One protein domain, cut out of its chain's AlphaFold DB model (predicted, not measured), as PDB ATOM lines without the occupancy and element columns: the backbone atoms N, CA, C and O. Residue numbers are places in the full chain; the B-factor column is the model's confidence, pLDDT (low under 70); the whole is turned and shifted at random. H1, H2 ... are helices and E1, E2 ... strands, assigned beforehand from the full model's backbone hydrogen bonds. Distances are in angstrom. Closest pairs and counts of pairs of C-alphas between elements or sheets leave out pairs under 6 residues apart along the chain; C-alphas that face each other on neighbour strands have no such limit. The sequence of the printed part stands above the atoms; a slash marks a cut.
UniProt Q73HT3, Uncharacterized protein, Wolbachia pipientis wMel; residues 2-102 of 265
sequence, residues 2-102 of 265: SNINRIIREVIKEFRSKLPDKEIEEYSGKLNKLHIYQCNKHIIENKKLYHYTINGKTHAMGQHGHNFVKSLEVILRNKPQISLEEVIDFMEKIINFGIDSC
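What this domain is: This is residues 2 to 102 of the 265 residues of an uncharacterized protein of Wolbachia pipientis wMel (UniProt Q73HT3). A small two-stranded hairpin, E1 and E2, covers one side of a pair of helices lying side by side, H1 and H3, and a second side-by-side pair, H2 and H4, crosses their other side steeply. The body is thus seen as three layers, the hairpin, then H1 and H3, then H2 and H4, with the hairpin reaching H1 and H3 mainly through E1 and only loosely, by 5 pairs of C-alphas within 8 A between E1 and H3 and 3 between E1 and H1. The printed part has 101 residues with four named helices and two named strands, in the order H1 H2 E1 E2 H3 H4; the sheet, E1 - E2, is antiparallel, and the class is mostly helix. The whole is compact, with a radius of gyration of the C-alphas of 12.8 A and spans of 38 by 30 by 23 A.

Where its parts are: Strand E1 is residues 49 to 54, 16.4 A from first to last C-alpha, and E2 is residues 57 to 62, 16.7 A. H3, residues 63 to 78, is 22.4 A long, and H1, residues 4 to 15, is 16.6 A, from C-alpha 4 at (68.662, 44.243, 86.293). H2, residues 21 to 41, is the longest helix at 30.0 A and begins with C-alpha 21 at (58.096, 57.436, 86.648). H4, residues 84 to 97, is 20.0 A and ends with C-alpha 97 at (81.740, 47.849, 69.267).

How they stand to each other: E1 and E2 form an antiparallel hairpin at 148 degrees, with N 52 and O 59 at 2.9 A and N 59 and O 52 at 2.8 A, within hydrogen-bond range. The closest C-alphas of E1 and H3 are those of Tyr 50 and His 66, 6.4 A apart; those of E1 and H1 are Val 11 and Ile 54, 7.0 A. H1 and H3 touch, closest at the C-alphas of Phe 15 and Leu 76, 5.9 A, at a shallow tilt of 18 degrees, the same way. H2 touches H1 with its residues 24 to 32 alone, closest at the C-alphas of Asn 5 and Asn 32, 5.7 A, at a steep tilt of 51 degrees, opposite ways. H2, H3 and H4 form an up-and-down bundle, each helix running against the one before it in the chain. H2 and H4 touch, closest at the C-alphas of Gln 38 and Ile 95, 6.1 A, at a shallow tilt of 3 degrees, the same way. H3 and H4 form a helical hairpin, closest at the C-alphas of Ile 75 and Val 87, 6.8 A, at a steep tilt of 43 degrees. H1 and H4 are apart. Every O i to N i+4 pair is within hydrogen-bond range in H1, H2, H3 and H4.

The domain as a whole: The two C-alphas farthest apart are those of Lys 18 and Ile 44, 38.0 A. The printed part has no cut and no long link; H2 to E1, with 7 residues between them, is short, and the other links are tight. The mean pLDDT of the printed part is 89.4; residue 2 and residues 42 to 47 are under 70.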
ATOM      1  N   SER A   2      69.105  38.201  88.480       56.94
ATOM      2  CA  SER A   2      69.304  39.572  88.974       56.94
ATOM      3  C   SER A   2      68.198  40.460  88.398       56.94
ATOM      4  O   SER A   2      67.927  40.382  87.200       56.94
ATOM      5  N   ASN A   3      67.531  41.269  89.222       83.56
ATOM      6  CA  ASN A   3      66.501  42.195  88.750       83.56
ATOM      7  C   ASN A   3      67.169  43.425  88.105       83.56
ATOM      8  O   ASN A   3      67.098  44.527  88.642       83.56
ATOM      9  N   ILE A   4      67.884  43.212  86.994       89.56
ATOM     10  CA  ILE A   4      68.662  44.243  86.293       89.56
ATOM     11  C   ILE A   4      67.780  45.423  85.878       89.56
ATOM     12  O   ILE A   4      68.189  46.566  86.024       89.56
ATOM     13  N   ASN A   5      66.526  45.168  85.489       91.50
ATOM     14  CA  ASN A   5      65.551  46.217  85.193       91.50
ATOM     15  C   ASN A   5      65.290  47.123  86.411       91.50
ATOM     16  O   ASN A   5      65.290  48.343  86.284       91.50
ATOM     17  N   ARG A   6      65.129  46.548  87.614       92.19
ATOM     18  CA  ARG A   6      65.023  47.342  88.849       92.19
ATOM     19  C   ARG A   6      66.281  48.173  89.092       92.19
ATOM     20  O   ARG A   6      66.146  49.337  89.434       92.19
ATOM     21  N   ILE A   7      67.465  47.600  88.879       94.00
ATOM     22  CA  ILE A   7      68.741  48.306  89.069       94.00
ATOM     23  C   ILE A   7      68.863  49.471  88.082       94.00
ATOM     24  O   ILE A   7      69.161  50.580  88.499       94.00
ATOM     25  N   ILE A   8      68.542  49.264  86.801       95.38
ATOM     26  CA  ILE A   8      68.516  50.327  85.784       95.38
ATOM     27  C   ILE A   8      67.576  51.460  86.214       95.38
ATOM     28  O   ILE A   8      67.957  52.627  86.151       95.38
ATOM     29  N   ARG A   9      66.366  51.138  86.696       94.38
ATOM     30  CA  ARG A   9      65.426  52.148  87.217       94.38
ATOM     31  C   ARG A   9      66.004  52.906  88.405       94.38
ATOM     32  O   ARG A   9      65.849  54.120  88.465       94.38
ATOM     33  N   GLU A  10      66.640  52.209  89.344       94.50
ATOM     34  CA  GLU A  10      67.276  52.830  90.509       94.50
ATOM     35  C   GLU A  10      68.400  53.782  90.076       94.50
ATOM     36  O   GLU A  10      68.430  54.909  90.560       94.50
ATOM     37  N   VAL A  11      69.242  53.386  89.111       95.69
ATOM     38  CA  VAL A  11      70.343  54.210  88.567       95.69
ATOM     39  C   VAL A  11      69.804  55.458  87.878       95.69
ATOM     40  O   VAL A  11      70.246  56.566  88.170       95.69
ATOM     41  N   ILE A  12      68.794  55.316  87.014       95.69
ATOM     42  CA  ILE A  12      68.150  56.477  86.386       95.69
ATOM     43  C   ILE A  12      67.567  57.396  87.464       95.69
ATOM     44  O   ILE A  12      67.775  58.601  87.403       95.69
ATOM     45  N   LYS A  13      66.885  56.856  88.479       93.81
ATOM     46  CA  LYS A  13      66.312  57.665  89.567       93.81
ATOM     47  C   LYS A  13      67.367  58.418  90.372       93.81
ATOM     48  O   LYS A  13      67.117  59.561  90.744       93.81
ATOM     49  N   GLU A  14      68.521  57.809  90.628       93.94
ATOM     50  CA  GLU A  14      69.625  58.449  91.350       93.94
ATOM     51  C   GLU A  14      70.183  59.654  90.574       93.94
ATOM     52  O   GLU A  14      70.322  60.737  91.140       93.94
ATOM     53  N   PHE A  15      70.419  59.509  89.266       94.19
ATOM     54  CA  PHE A  15      71.075  60.548  88.456       94.19
ATOM     55  C   PHE A  15      70.115  61.454  87.659       94.19
ATOM     56  O   PHE A  15      70.540  62.454  87.072       94.19
ATOM     57  N   ARG A  16      68.821  61.122  87.608       92.31
ATOM     58  CA  ARG A  16      67.753  61.838  86.879       92.31
ATOM     59  C   ARG A  16      66.440  61.861  87.672       92.31
ATOM     60  O   ARG A  16      65.363  61.609  87.138       92.31
ATOM     61  N   SER A  17      66.511  62.223  88.950       89.00
ATOM     62  CA  SER A  17      65.374  62.205  89.889       89.00
ATOM     63  C   SER A  17      64.152  63.044  89.483       89.00
ATOM     64  O   SER A  17      63.065  62.829  90.011       89.00
ATOM     65  N   LYS A  18      64.309  63.994  88.551       92.50
ATOM     66  CA  LYS A  18      63.222  64.848  88.044       92.50
ATOM     67  C   LYS A  18      62.373  64.193  86.947       92.50
ATOM     68  O   LYS A  18      61.346  64.761  86.587       92.50
ATOM     69  N   LEU A  19      62.795  63.052  86.398       92.06
ATOM     70  CA  LEU A  19      62.051  62.386  85.330       92.06
ATOM     71  C   LEU A  19      60.770  61.725  85.869       92.06
ATOM     72  O   LEU A  19      60.806  61.106  86.936       92.06
ATOM     73  N   PRO A  20      59.642  61.806  85.141       95.19
ATOM     74  CA  PRO A  20      58.420  61.098  85.502       95.19
ATOM     75  C   PRO A  20      58.629  59.581  85.549       95.19
ATOM     76  O   PRO A  20      59.270  59.004  84.673       95.19
ATOM     77  N   ASP A  21      57.992  58.899  86.505       94.19
ATOM     78  CA  ASP A  21      58.096  57.436  86.648       94.19
ATOM     79  C   ASP A  21      57.745  56.673  85.362       94.19
ATOM     80  O   ASP A  21      58.381  55.668  85.047       94.19
ATOM     81  N   LYS A  22      56.765  57.170  84.597       95.50
ATOM     82  CA  LYS A  22      56.363  56.589  83.308       95.50
ATOM     83  C   LYS A  22      57.500  56.624  82.284       95.50
ATOM     84  O   LYS A  22      57.701  55.659  81.554       95.50
ATOM     85  N   GLU A  23      58.238  57.727  82.247       95.44
ATOM     86  CA  GLU A  23      59.381  57.895  81.355       95.44
ATOM     87  C   GLU A  23      60.519  56.964  81.788       95.44
ATOM     88  O   GLU A  23      61.029  56.177  80.994       95.44
ATOM     89  N   ILE A  24      60.829  56.932  83.087       95.31
ATOM     90  CA  ILE A  24      61.827  56.011  83.651       95.31
ATOM     91  C   ILE A  24      61.480  54.549  83.326       95.31
ATOM     92  O   ILE A  24      62.355  53.756  82.974       95.31
ATOM     93  N   GLU A  25      60.208  54.166  83.427       95.12
ATOM     94  CA  GLU A  25      59.726  52.833  83.064       95.12
ATOM     95  C   GLU A  25      59.948  52.515  81.580       95.12
ATOM     96  O   GLU A  25      60.444  51.430  81.260       95.12
ATOM     97  N   GLU A  26      59.658  53.459  80.688       95.81
ATOM     98  CA  GLU A  26      59.891  53.299  79.255       95.81
ATOM     99  C   GLU A  26      61.384  53.105  78.934       95.81
ATOM    100  O   GLU A  26      61.760  52.106  78.308       95.81
ATOM    101  N   TYR A  27      62.247  54.017  79.394       96.31
ATOM    102  CA  TYR A  27      63.687  53.965  79.109       96.31
ATOM    103  C   TYR A  27      64.369  52.776  79.778       96.31
ATOM    104  O   TYR A  27      65.202  52.121  79.152       96.31
ATOM    105  N   SER A  28      63.976  52.423  81.005       95.50
ATOM    106  CA  SER A  28      64.475  51.200  81.648       95.50
ATOM    107  C   SER A  28      64.100  49.945  80.862       95.50
ATOM    108  O   SER A  28      64.932  49.052  80.712       95.50
ATOM    109  N   GLY A  29      62.901  49.901  80.273       95.75
ATOM    110  CA  GLY A  29      62.491  48.829  79.372       95.75
ATOM    111  C   GLY A  29      63.369  48.733  78.119       95.75
ATOM    112  O   GLY A  29      63.781  47.632  77.749       95.75
ATOM    113  N   LYS A  30      63.695  49.869  77.488       97.31
ATOM    114  CA  LYS A  30      64.598  49.929  76.322       97.31
ATOM    115  C   LYS A  30      66.028  49.497  76.684       97.31
ATOM    116  O   LYS A  30      66.587  48.624  76.025       97.31
ATOM    117  N   LEU A  31      66.582  50.012  77.780       96.94
ATOM    118  CA  LEU A  31      67.911  49.637  78.279       96.94
ATOM    119  C   LEU A  31      67.986  48.159  78.683       96.94
ATOM    120  O   LEU A  31      68.964  47.482  78.381       96.94
ATOM    121  N   ASN A  32      66.936  47.610  79.296       95.38
ATOM    122  CA  ASN A  32      66.882  46.188  79.623       95.38
ATOM    123  C   ASN A  32      66.914  45.305  78.362       95.38
ATOM    124  O   ASN A  32      67.552  44.252  78.373       95.38
ATOM    125  N   LYS A  33      66.282  45.734  77.259       95.50
ATOM    126  CA  LYS A  33      66.399  45.039  75.964       95.50
ATOM    127  C   LYS A  33      67.838  45.060  75.442       95.50
ATOM    128  O   LYS A  33      68.313  44.016  75.001       95.50
ATOM    129  N   LEU A  34      68.539  46.192  75.547       95.25
ATOM    130  CA  LEU A  34      69.959  46.288  75.179       95.25
ATOM    131  C   LEU A  34      70.843  45.377  76.040       95.25
ATOM    132  O   LEU A  34      71.686  44.661  75.510       95.25
ATOM    133  N   HIS A  35      70.614  45.329  77.353       92.94
ATOM    134  CA  HIS A  35      71.329  44.413  78.244       92.94
ATOM    135  C   HIS A  35      71.097  42.937  77.870       92.94
ATOM    136  O   HIS A  35      72.040  42.147  77.827       92.94
ATOM    137  N   ILE A  36      69.853  42.548  77.559       91.25
ATOM    138  CA  ILE A  36      69.545  41.193  77.072       91.25
ATOM    139  C   ILE A  36      70.282  40.920  75.754       91.25
ATOM    140  O   ILE A  36      70.864  39.850  75.588       91.25
ATOM    141  N   TYR A  37      70.297  41.890  74.837       91.44
ATOM    142  CA  TYR A  37      71.030  41.787  73.577       91.44
ATOM    143  C   TYR A  37      72.539  41.584  73.798       91.44
ATOM    144  O   TYR A  37      73.114  40.660  73.225       91.44
ATOM    145  N   GLN A  38      73.161  42.360  74.692       89.50
ATOM    146  CA  GLN A  38      74.563  42.188  75.091       89.50
ATOM    147  C   GLN A  38      74.825  40.777  75.633       89.50
ATOM    148  O   GLN A  38      75.784  40.128  75.218       89.50
ATOM    149  N   CYS A  39      73.961  40.277  76.523       86.25
ATOM    150  CA  CYS A  39      74.101  38.931  77.083       86.25
ATOM    151  C   CYS A  39      74.023  37.844  76.003       86.25
ATOM    152  O   CYS A  39      74.784  36.887  76.043       86.25
ATOM    153  N   ASN A  40      73.140  38.002  75.013       85.50
ATOM    154  CA  ASN A  40      73.007  37.044  73.912       85.50
ATOM    155  C   ASN A  40      74.195  37.085  72.935       85.50
ATOM    156  O   ASN A  40      74.484  36.084  72.282       85.50
ATOM    157  N   LYS A  41      74.880  38.230  72.820       79.50
ATOM    158  CA  LYS A  41      76.048  38.409  71.945       79.50
ATOM    159  C   LYS A  41      77.305  37.710  72.483       79.50
ATOM    160  O   LYS A  41      78.149  37.290  71.695       79.50
ATOM    161  N   HIS A  42      77.432  37.553  73.801       68.19
ATOM    162  CA  HIS A  42      78.601  36.954  74.447       68.19
ATOM    163  C   HIS A  42      78.240  35.604  75.092       68.19
ATOM    164  O   HIS A  42      77.645  35.547  76.158       68.19
ATOM    165  N   ILE A  43      78.616  34.493  74.444       57.19
ATOM    166  CA  ILE A  43      78.173  33.125  74.800       57.19
ATOM    167  C   ILE A  43      78.882  32.538  76.050       57.19
ATOM    168  O   ILE A  43      78.596  31.412  76.446       57.19
ATOM    169  N   ILE A  44      79.787  33.254  76.730       55.12
ATOM    170  CA  ILE A  44      80.631  32.645  77.778       55.12
ATOM    171  C   ILE A  44      80.455  33.309  79.149       55.12
ATOM    172  O   ILE A  44      80.869  34.441  79.389       55.12
ATOM    173  N   GLU A  45      79.891  32.523  80.070       50.19
ATOM    174  CA  GLU A  45      79.718  32.818  81.490       50.19
ATOM    175  C   GLU A  45      81.058  32.835  82.237       50.19
ATOM    176  O   GLU A  45      81.579  31.801  82.663       50.19
ATOM    177  N   ASN A  46      81.579  34.025  82.522       54.47
ATOM    178  CA  ASN A  46      82.431  34.173  83.694       54.47
ATOM    179  C   ASN A  46      81.537  34.220  84.940       54.47
ATOM    180  O   ASN A  46      80.798  35.179  85.156       54.47
ATOM    181  N   LYS A  47      81.647  33.207  85.810       62.22
ATOM    182  CA  LYS A  47      80.916  33.102  87.093       62.22
ATOM    183  C   LYS A  47      81.362  34.120  88.156       62.22
ATOM    184  O   LYS A  47      81.077  33.945  89.340       62.22
ATOM    185  N   LYS A  48      82.095  35.167  87.771       74.06
ATOM    186  CA  LYS A  48      82.505  36.220  88.700       74.06
ATOM    187  C   LYS A  48      81.290  37.077  89.043       74.06
ATOM    188  O   LYS A  48      80.677  37.696  88.175       74.06
ATOM    189  N   LEU A  49      80.957  37.079  90.329       81.88
ATOM    190  CA  LEU A  49      79.969  37.967  90.920       81.88
ATOM    191  C   LEU A  49      80.639  39.291  91.270       81.88
ATOM    192  O   LEU A  49      81.635  39.327  91.992       81.88
ATOM    193  N   TYR A  50      80.057  40.368  90.765       85.75
ATOM    194  CA  TYR A  50      80.437  41.737  91.064       85.75
ATOM    195  C   TYR A  50      79.361  42.377  91.935       85.75
ATOM    196  O   TYR A  50      78.185  42.004  91.874       85.75
ATOM    197  N   HIS A  51      79.775  43.348  92.743       87.81
ATOM    198  CA  HIS A  51      78.897  44.087  93.638       87.81
ATOM    199  C   HIS A  51      78.803  45.534  93.170       87.81
ATOM    200  O   HIS A  51      79.821  46.180  92.940       87.81
ATOM    201  N   TYR A  52      77.578  46.032  93.061       89.12
ATOM    202  CA  TYR A  52      77.282  47.414  92.718       89.12
ATOM    203  C   TYR A  52      76.467  48.052  93.836       89.12
ATOM    204  O   TYR A  52      75.507  47.437  94.297       89.12
ATOM    205  N   THR A  53      76.832  49.255  94.276       89.81
ATOM    206  CA  THR A  53      76.098  49.958  95.335       89.81
ATOM    207  C   THR A  53      75.423  51.193  94.772       89.81
ATOM    208  O   THR A  53      76.086  52.024  94.165       89.81
ATOM    209  N   ILE A  54      74.123  51.306  95.022       89.12
ATOM    210  CA  ILE A  54      73.277  52.426  94.620       89.12
ATOM    211  C   ILE A  54      72.327  52.769  95.760       89.12
ATOM    212  O   ILE A  54      71.715  51.874  96.348       89.12
ATOM    213  N   ASN A  55      72.207  54.054  96.107       85.31
ATOM    214  CA  ASN A  55      71.368  54.507  97.225       85.31
ATOM    215  C   ASN A  55      71.632  53.724  98.534       85.31
ATOM    216  O   ASN A  55      70.704  53.345  99.252       85.31
ATOM    217  N   GLY A  56      72.900  53.393  98.804       86.50
ATOM    218  CA  GLY A  56      73.320  52.603  99.971       86.50
ATOM    219  C   GLY A  56      72.943  51.115  99.940       86.50
ATOM    220  O   GLY A  56      73.250  50.393 100.886       86.50
ATOM    221  N   LYS A  57      72.298  50.626  98.873       88.25
ATOM    222  CA  LYS A  57      71.954  49.210  98.687       88.25
ATOM    223  C   LYS A  57      72.961  48.545  97.767       88.25
ATOM    224  O   LYS A  57      73.267  49.066  96.700       88.25
ATOM    225  N   THR A  58      73.437  47.366  98.155       90.56
ATOM    226  CA  THR A  58      74.380  46.582  97.354       90.56
ATOM    227  C   THR A  58      73.659  45.480  96.581       90.56
ATOM    228  O   THR A  58      72.858  44.724  97.129       90.56
ATOM    229  N   HIS A  59      73.975  45.375  95.295       89.56
ATOM    230  CA  HIS A  59      73.380  44.456  94.337       89.56
ATOM    231  C   HIS A  59      74.467  43.558  93.753       89.56
ATOM    232  O   HIS A  59      75.467  44.046  93.228       89.56
ATOM    233  N   ALA A  60      74.257  42.245  93.820       88.25
ATOM    234  CA  ALA A  60      75.138  41.270  93.193       88.25
ATOM    235  C   ALA A  60      74.680  40.976  91.755       88.25
ATOM    236  O   ALA A  60      73.494  40.723  91.511       88.25
ATOM    237  N   MET A  61      75.613  40.995  90.804       88.81
ATOM    238  CA  MET A  61      75.346  40.720  89.389       88.81
ATOM    239  C   MET A  61      76.554  40.080  88.698       88.81
ATOM    240  O   MET A  61      77.676  40.145  89.196       88.81
ATOM    241  N   GLY A  62      76.318  39.432  87.556       86.44
ATOM    242  CA  GLY A  62      77.399  38.914  86.716       86.44
ATOM    243  C   GLY A  62      78.174  40.036  86.019       86.44
ATOM    244  O   GLY A  62      77.738  41.189  86.007       86.44
ATOM    245  N   GLN A  63      79.300  39.681  85.400       86.12
ATOM    246  CA  GLN A  63      80.198  40.623  84.721       86.12
ATOM    247  C   GLN A  63      79.482  41.521  83.696       86.12
ATOM    248  O   GLN A  63      79.653  42.734  83.739       86.12
ATOM    249  N   HIS A  64      78.638  40.953  82.827       87.50
ATOM    250  CA  HIS A  64      77.907  41.728  81.814       87.50
ATOM    251  C   HIS A  64      76.943  42.744  82.432       87.50
ATOM    252  O   HIS A  64      76.951  43.909  82.046       87.50
ATOM    253  N   GLY A  65      76.180  42.332  83.450       90.12
ATOM    254  CA  GLY A  65      75.292  43.239  84.178       90.12
ATOM    255  C   GLY A  65      76.065  44.373  84.852       90.12
ATOM    256  O   GLY A  65      75.656  45.527  84.768       90.12
ATOM    257  N   HIS A  66      77.216  44.061  85.454       90.69
ATOM    258  CA  HIS A  66      78.082  45.061  86.078       90.69
ATOM    259  C   HIS A  66      78.629  46.063  85.056       90.69
ATOM    260  O   HIS A  66      78.509  47.268  85.260       90.69
ATOM    261  N   ASN A  67      79.189  45.581  83.946       89.69
ATOM    262  CA  ASN A  67      79.711  46.424  82.870       89.69
ATOM    263  C   ASN A  67      78.626  47.333  82.276       89.69
ATOM    264  O   ASN A  67      78.858  48.526  82.074       89.69
ATOM    265  N   PHE A  68      77.427  46.785  82.050       93.38
ATOM    266  CA  PHE A  68      76.279  47.539  81.555       93.38
ATOM    267  C   PHE A  68      75.883  48.655  82.527       93.38
ATOM    268  O   PHE A  68      75.773  49.815  82.137       93.38
ATOM    269  N   VAL A  69      75.713  48.322  83.810       94.81
ATOM    270  CA  VAL A  69      75.319  49.288  84.845       94.81
ATOM    271  C   VAL A  69      76.385  50.364  85.039       94.81
ATOM    272  O   VAL A  69      76.038  51.540  85.119       94.81
ATOM    273  N   LYS A  70      77.674  50.004  85.048       93.69
ATOM    274  CA  LYS A  70      78.765  50.983  85.148       93.69
ATOM    275  C   LYS A  70      78.827  51.915  83.941       93.69
ATOM    276  O   LYS A  70      79.022  53.108  84.132       93.69
ATOM    277  N   SER A  71      78.626  51.409  82.725       94.19
ATOM    278  CA  SER A  71      78.588  52.256  81.522       94.19
ATOM    279  C   SER A  71      77.411  53.236  81.561       94.19
ATOM    280  O   SER A  71      77.582  54.424  81.289       94.19
ATOM    281  N   LEU A  72      76.237  52.762  81.995       96.06
ATOM    282  CA  LEU A  72      75.045  53.588  82.182       96.06
ATOM    283  C   LEU A  72      75.260  54.683  83.243       96.06
ATOM    284  O   LEU A  72      74.907  55.839  83.024       96.06
ATOM    285  N   GLU A  73      75.848  54.333  84.387       95.69
ATOM    286  CA  GLU A  73      76.168  55.293  85.448       95.69
ATOM    287  C   GLU A  73      77.089  56.403  84.938       95.69
ATOM    288  O   GLU A  73      76.822  57.577  85.182       95.69
ATOM    289  N   VAL A  74      78.153  56.044  84.213       94.06
ATOM    290  CA  VAL A  74      79.157  57.002  83.740       94.06
ATOM    291  C   VAL A  74      78.523  58.103  82.904       94.06
ATOM    292  O   VAL A  74      78.809  59.281  83.135       94.06
ATOM    293  N   ILE A  75      77.647  57.739  81.967       94.75
ATOM    294  CA  ILE A  75      77.014  58.730  81.105       94.75
ATOM    295  C   ILE A  75      75.965  59.550  81.861       94.75
ATOM    296  O   ILE A  75      75.968  60.778  81.774       94.75
ATOM    297  N   LEU A  76      75.125  58.909  82.680       94.94
ATOM    298  CA  LEU A  76      74.102  59.615  83.453       94.94
ATOM    299  C   LEU A  76      74.725  60.604  84.442       94.94
ATOM    300  O   LEU A  76      74.231  61.721  84.588       94.94
ATOM    301  N   ARG A  77      75.821  60.222  85.096       93.12
ATOM    302  CA  ARG A  77      76.505  61.051  86.088       93.12
ATOM    303  C   ARG A  77      77.270  62.214  85.456       93.12
ATOM    304  O   ARG A  77      77.179  63.326  85.966       93.12
ATOM    305  N   ASN A  78      78.011  61.971  84.372       93.00
ATOM    306  CA  ASN A  78      78.964  62.953  83.837       93.00
ATOM    307  C   ASN A  78      78.433  63.778  82.659       93.00
ATOM    308  O   ASN A  78      78.995  64.827  82.348       93.00
ATOM    309  N   LYS A  79      77.347  63.342  82.013       92.44
ATOM    310  CA  LYS A  79      76.648  64.102  80.968       92.44
ATOM    311  C   LYS A  79      75.201  64.358  81.402       92.44
ATOM    312  O   LYS A  79      74.277  63.755  80.866       92.44
ATOM    313  N   PRO A  80      74.947  65.202  82.418       90.75
ATOM    314  CA  PRO A  80      73.591  65.469  82.896       90.75
ATOM    315  C   PRO A  80      72.660  66.100  81.848       90.75
ATOM    316  O   PRO A  80      71.445  65.959  81.952       90.75
ATOM    317  N   GLN A  81      73.231  66.787  80.859       90.44
ATOM    318  CA  GLN A  81      72.524  67.567  79.845       90.44
ATOM    319  C   GLN A  81      71.941  66.747  78.691       90.44
ATOM    320  O   GLN A  81      71.057  67.249  78.004       90.44
ATOM    321  N   ILE A  82      72.442  65.532  78.459       92.00
ATOM    322  CA  ILE A  82      71.968  64.697  77.350       92.00
ATOM    323  C   ILE A  82      70.681  63.962  77.734       92.00
ATOM    324  O   ILE A  82      70.438  63.664  78.917       92.00
ATOM    325  N   SER A  83      69.871  63.649  76.729       94.06
ATOM    326  CA  SER A  83      68.603  62.949  76.894       94.06
ATOM    327  C   SER A  83      68.794  61.451  77.169       94.06
ATOM    328  O   SER A  83      69.873  60.885  76.976       94.06
ATOM    329  N   LEU A  84      67.742  60.765  77.633       95.00
ATOM    330  CA  LEU A  84      67.810  59.311  77.821       95.00
ATOM    331  C   LEU A  84      67.850  58.542  76.489       95.00
ATOM    332  O   LEU A  84      68.337  57.413  76.459       95.00
ATOM    333  N   GLU A  85      67.375  59.128  75.390       95.25
ATOM    334  CA  GLU A  85      67.575  58.604  74.036       95.25
ATOM    335  C   GLU A  85      69.057  58.610  73.656       95.25
ATOM    336  O   GLU A  85      69.558  57.591  73.193       95.25
ATOM    337  N   GLU A  86      69.771  59.711  73.912       95.56
ATOM    338  CA  GLU A  86      71.219  59.797  73.672       95.56
ATOM    339  C   GLU A  86      71.996  58.807  74.559       95.56
ATOM    340  O   GLU A  86      72.970  58.194  74.123       95.56
ATOM    341  N   VAL A  87      71.532  58.574  75.793       96.00
ATOM    342  CA  VAL A  87      72.073  57.515  76.664       96.00
ATOM    343  C   VAL A  87      71.858  56.124  76.061       96.00
ATOM    344  O   VAL A  87      72.757  55.289  76.123       96.00
ATOM    345  N   ILE A  88      70.684  55.842  75.490       96.75
ATOM    346  CA  ILE A  88      70.420  54.562  74.816       96.75
ATOM    347  C   ILE A  88      71.353  54.384  73.618       96.75
ATOM    348  O   ILE A  88      71.947  53.317  73.488       96.75
ATOM    349  N   ASP A  89      71.504  55.418  72.791       95.94
ATOM    350  CA  ASP A  89      72.387  55.404  71.622       95.94
ATOM    351  C   ASP A  89      73.852  55.142  72.022       95.94
ATOM    352  O   ASP A  89      74.514  54.268  71.458       95.94
ATOM    353  N   PHE A  90      74.335  55.787  73.089       95.75
ATOM    354  CA  PHE A  90      75.642  55.482  73.679       95.75
ATOM    355  C   PHE A  90      75.782  54.008  74.081       95.75
ATOM    356  O   PHE A  90      76.764  53.347  73.729       95.75
ATOM    357  N   MET A  91      74.802  53.482  74.821       96.56
ATOM    358  CA  MET A  91      74.821  52.095  75.291       96.56
ATOM    359  C   MET A  91      74.796  51.108  74.118       96.56
ATOM    360  O   MET A  91      75.512  50.107  74.139       96.56
ATOM    361  N   GLU A  92      74.018  51.398  73.076       95.81
ATOM    362  CA  GLU A  92      73.975  50.613  71.846       95.81
ATOM    363  C   GLU A  92      75.333  50.609  71.129       95.81
ATOM    364  O   GLU A  92      75.838  49.538  70.784       95.81
ATOM    365  N   LYS A  93      75.977  51.774  70.980       94.94
ATOM    366  CA  LYS A  93      77.317  51.897  70.384       94.94
ATOM    367  C   LYS A  93      78.362  51.080  71.144       94.94
ATOM    368  O   LYS A  93      79.092  50.303  70.528       94.94
ATOM    369  N   ILE A  94      78.390  51.177  72.474       92.62
ATOM    370  CA  ILE A  94      79.297  50.384  73.319       92.62
ATOM    371  C   ILE A  94      79.131  48.881  73.065       92.62
ATOM    372  O   ILE A  94      80.120  48.166  72.875       92.62
ATOM    373  N   ILE A  95      77.887  48.397  73.054       91.94
ATOM    374  CA  ILE A  95      77.584  46.974  72.855       91.94
ATOM    375  C   ILE A  95      77.955  46.539  71.435       91.94
ATOM    376  O   ILE A  95      78.506  45.450  71.232       91.94
ATOM    377  N   ASN A  96      77.682  47.379  70.439       91.31
ATOM    378  CA  ASN A  96      77.982  47.089  69.042       91.31
ATOM    379  C   ASN A  96      79.487  46.962  68.803       91.31
ATOM    380  O   ASN A  96      79.908  45.983  68.180       91.31
ATOM    381  N   PHE A  97      80.283  47.857  69.387       90.06
ATOM    382  CA  PHE A  97      81.740  47.849  69.267       90.06
ATOM    383  C   PHE A  97      82.458  46.901  70.237       90.06
ATOM    384  O   PHE A  97      83.657  46.691  70.086       90.06
ATOM    385  N   GLY A  98      81.754  46.292  71.198       87.94
ATOM    386  CA  GLY A  98      82.355  45.335  72.138       87.94
ATOM    387  C   GLY A  98      83.326  45.986  73.127       87.94
ATOM    388  O   GLY A  98      84.337  45.390  73.495       87.94
ATOM    389  N   ILE A  99      83.035  47.224  73.535       88.38
ATOM    390  CA  ILE A  99      83.858  48.025  74.457       88.38
ATOM    391  C   ILE A  99      83.170  48.222  75.820       88.38
ATOM    392  O   ILE A  99      83.407  49.204  76.519       88.38
ATOM    393  N   ASP A 100      82.309  47.287  76.226       84.50
ATOM    394  CA  ASP A 100      81.468  47.367  77.431       84.50
ATOM    395  C   ASP A 100      82.245  47.374  78.750       84.50
ATOM    396  O   ASP A 100      81.765  47.885  79.761       84.50
ATOM    397  N   SER A 101      83.473  46.865  78.755       83.31
ATOM    398  CA  SER A 101      84.365  46.951  79.913       83.31
ATOM    399  C   SER A 101      85.201  48.240  79.965       83.31
ATOM    400  O   SER A 101      85.967  48.418  80.909       83.31
ATOM    401  N   CYS A 102      85.064  49.155  78.995       87.38
ATOM    402  CA  CYS A 102      85.827  50.411  78.941       87.38
ATOM    403  C   CYS A 102      85.183  51.576  79.720       87.38
ATOM    404  O   CYS A 102      85.603  52.720  79.561       87.38
TER     405      CYS A 102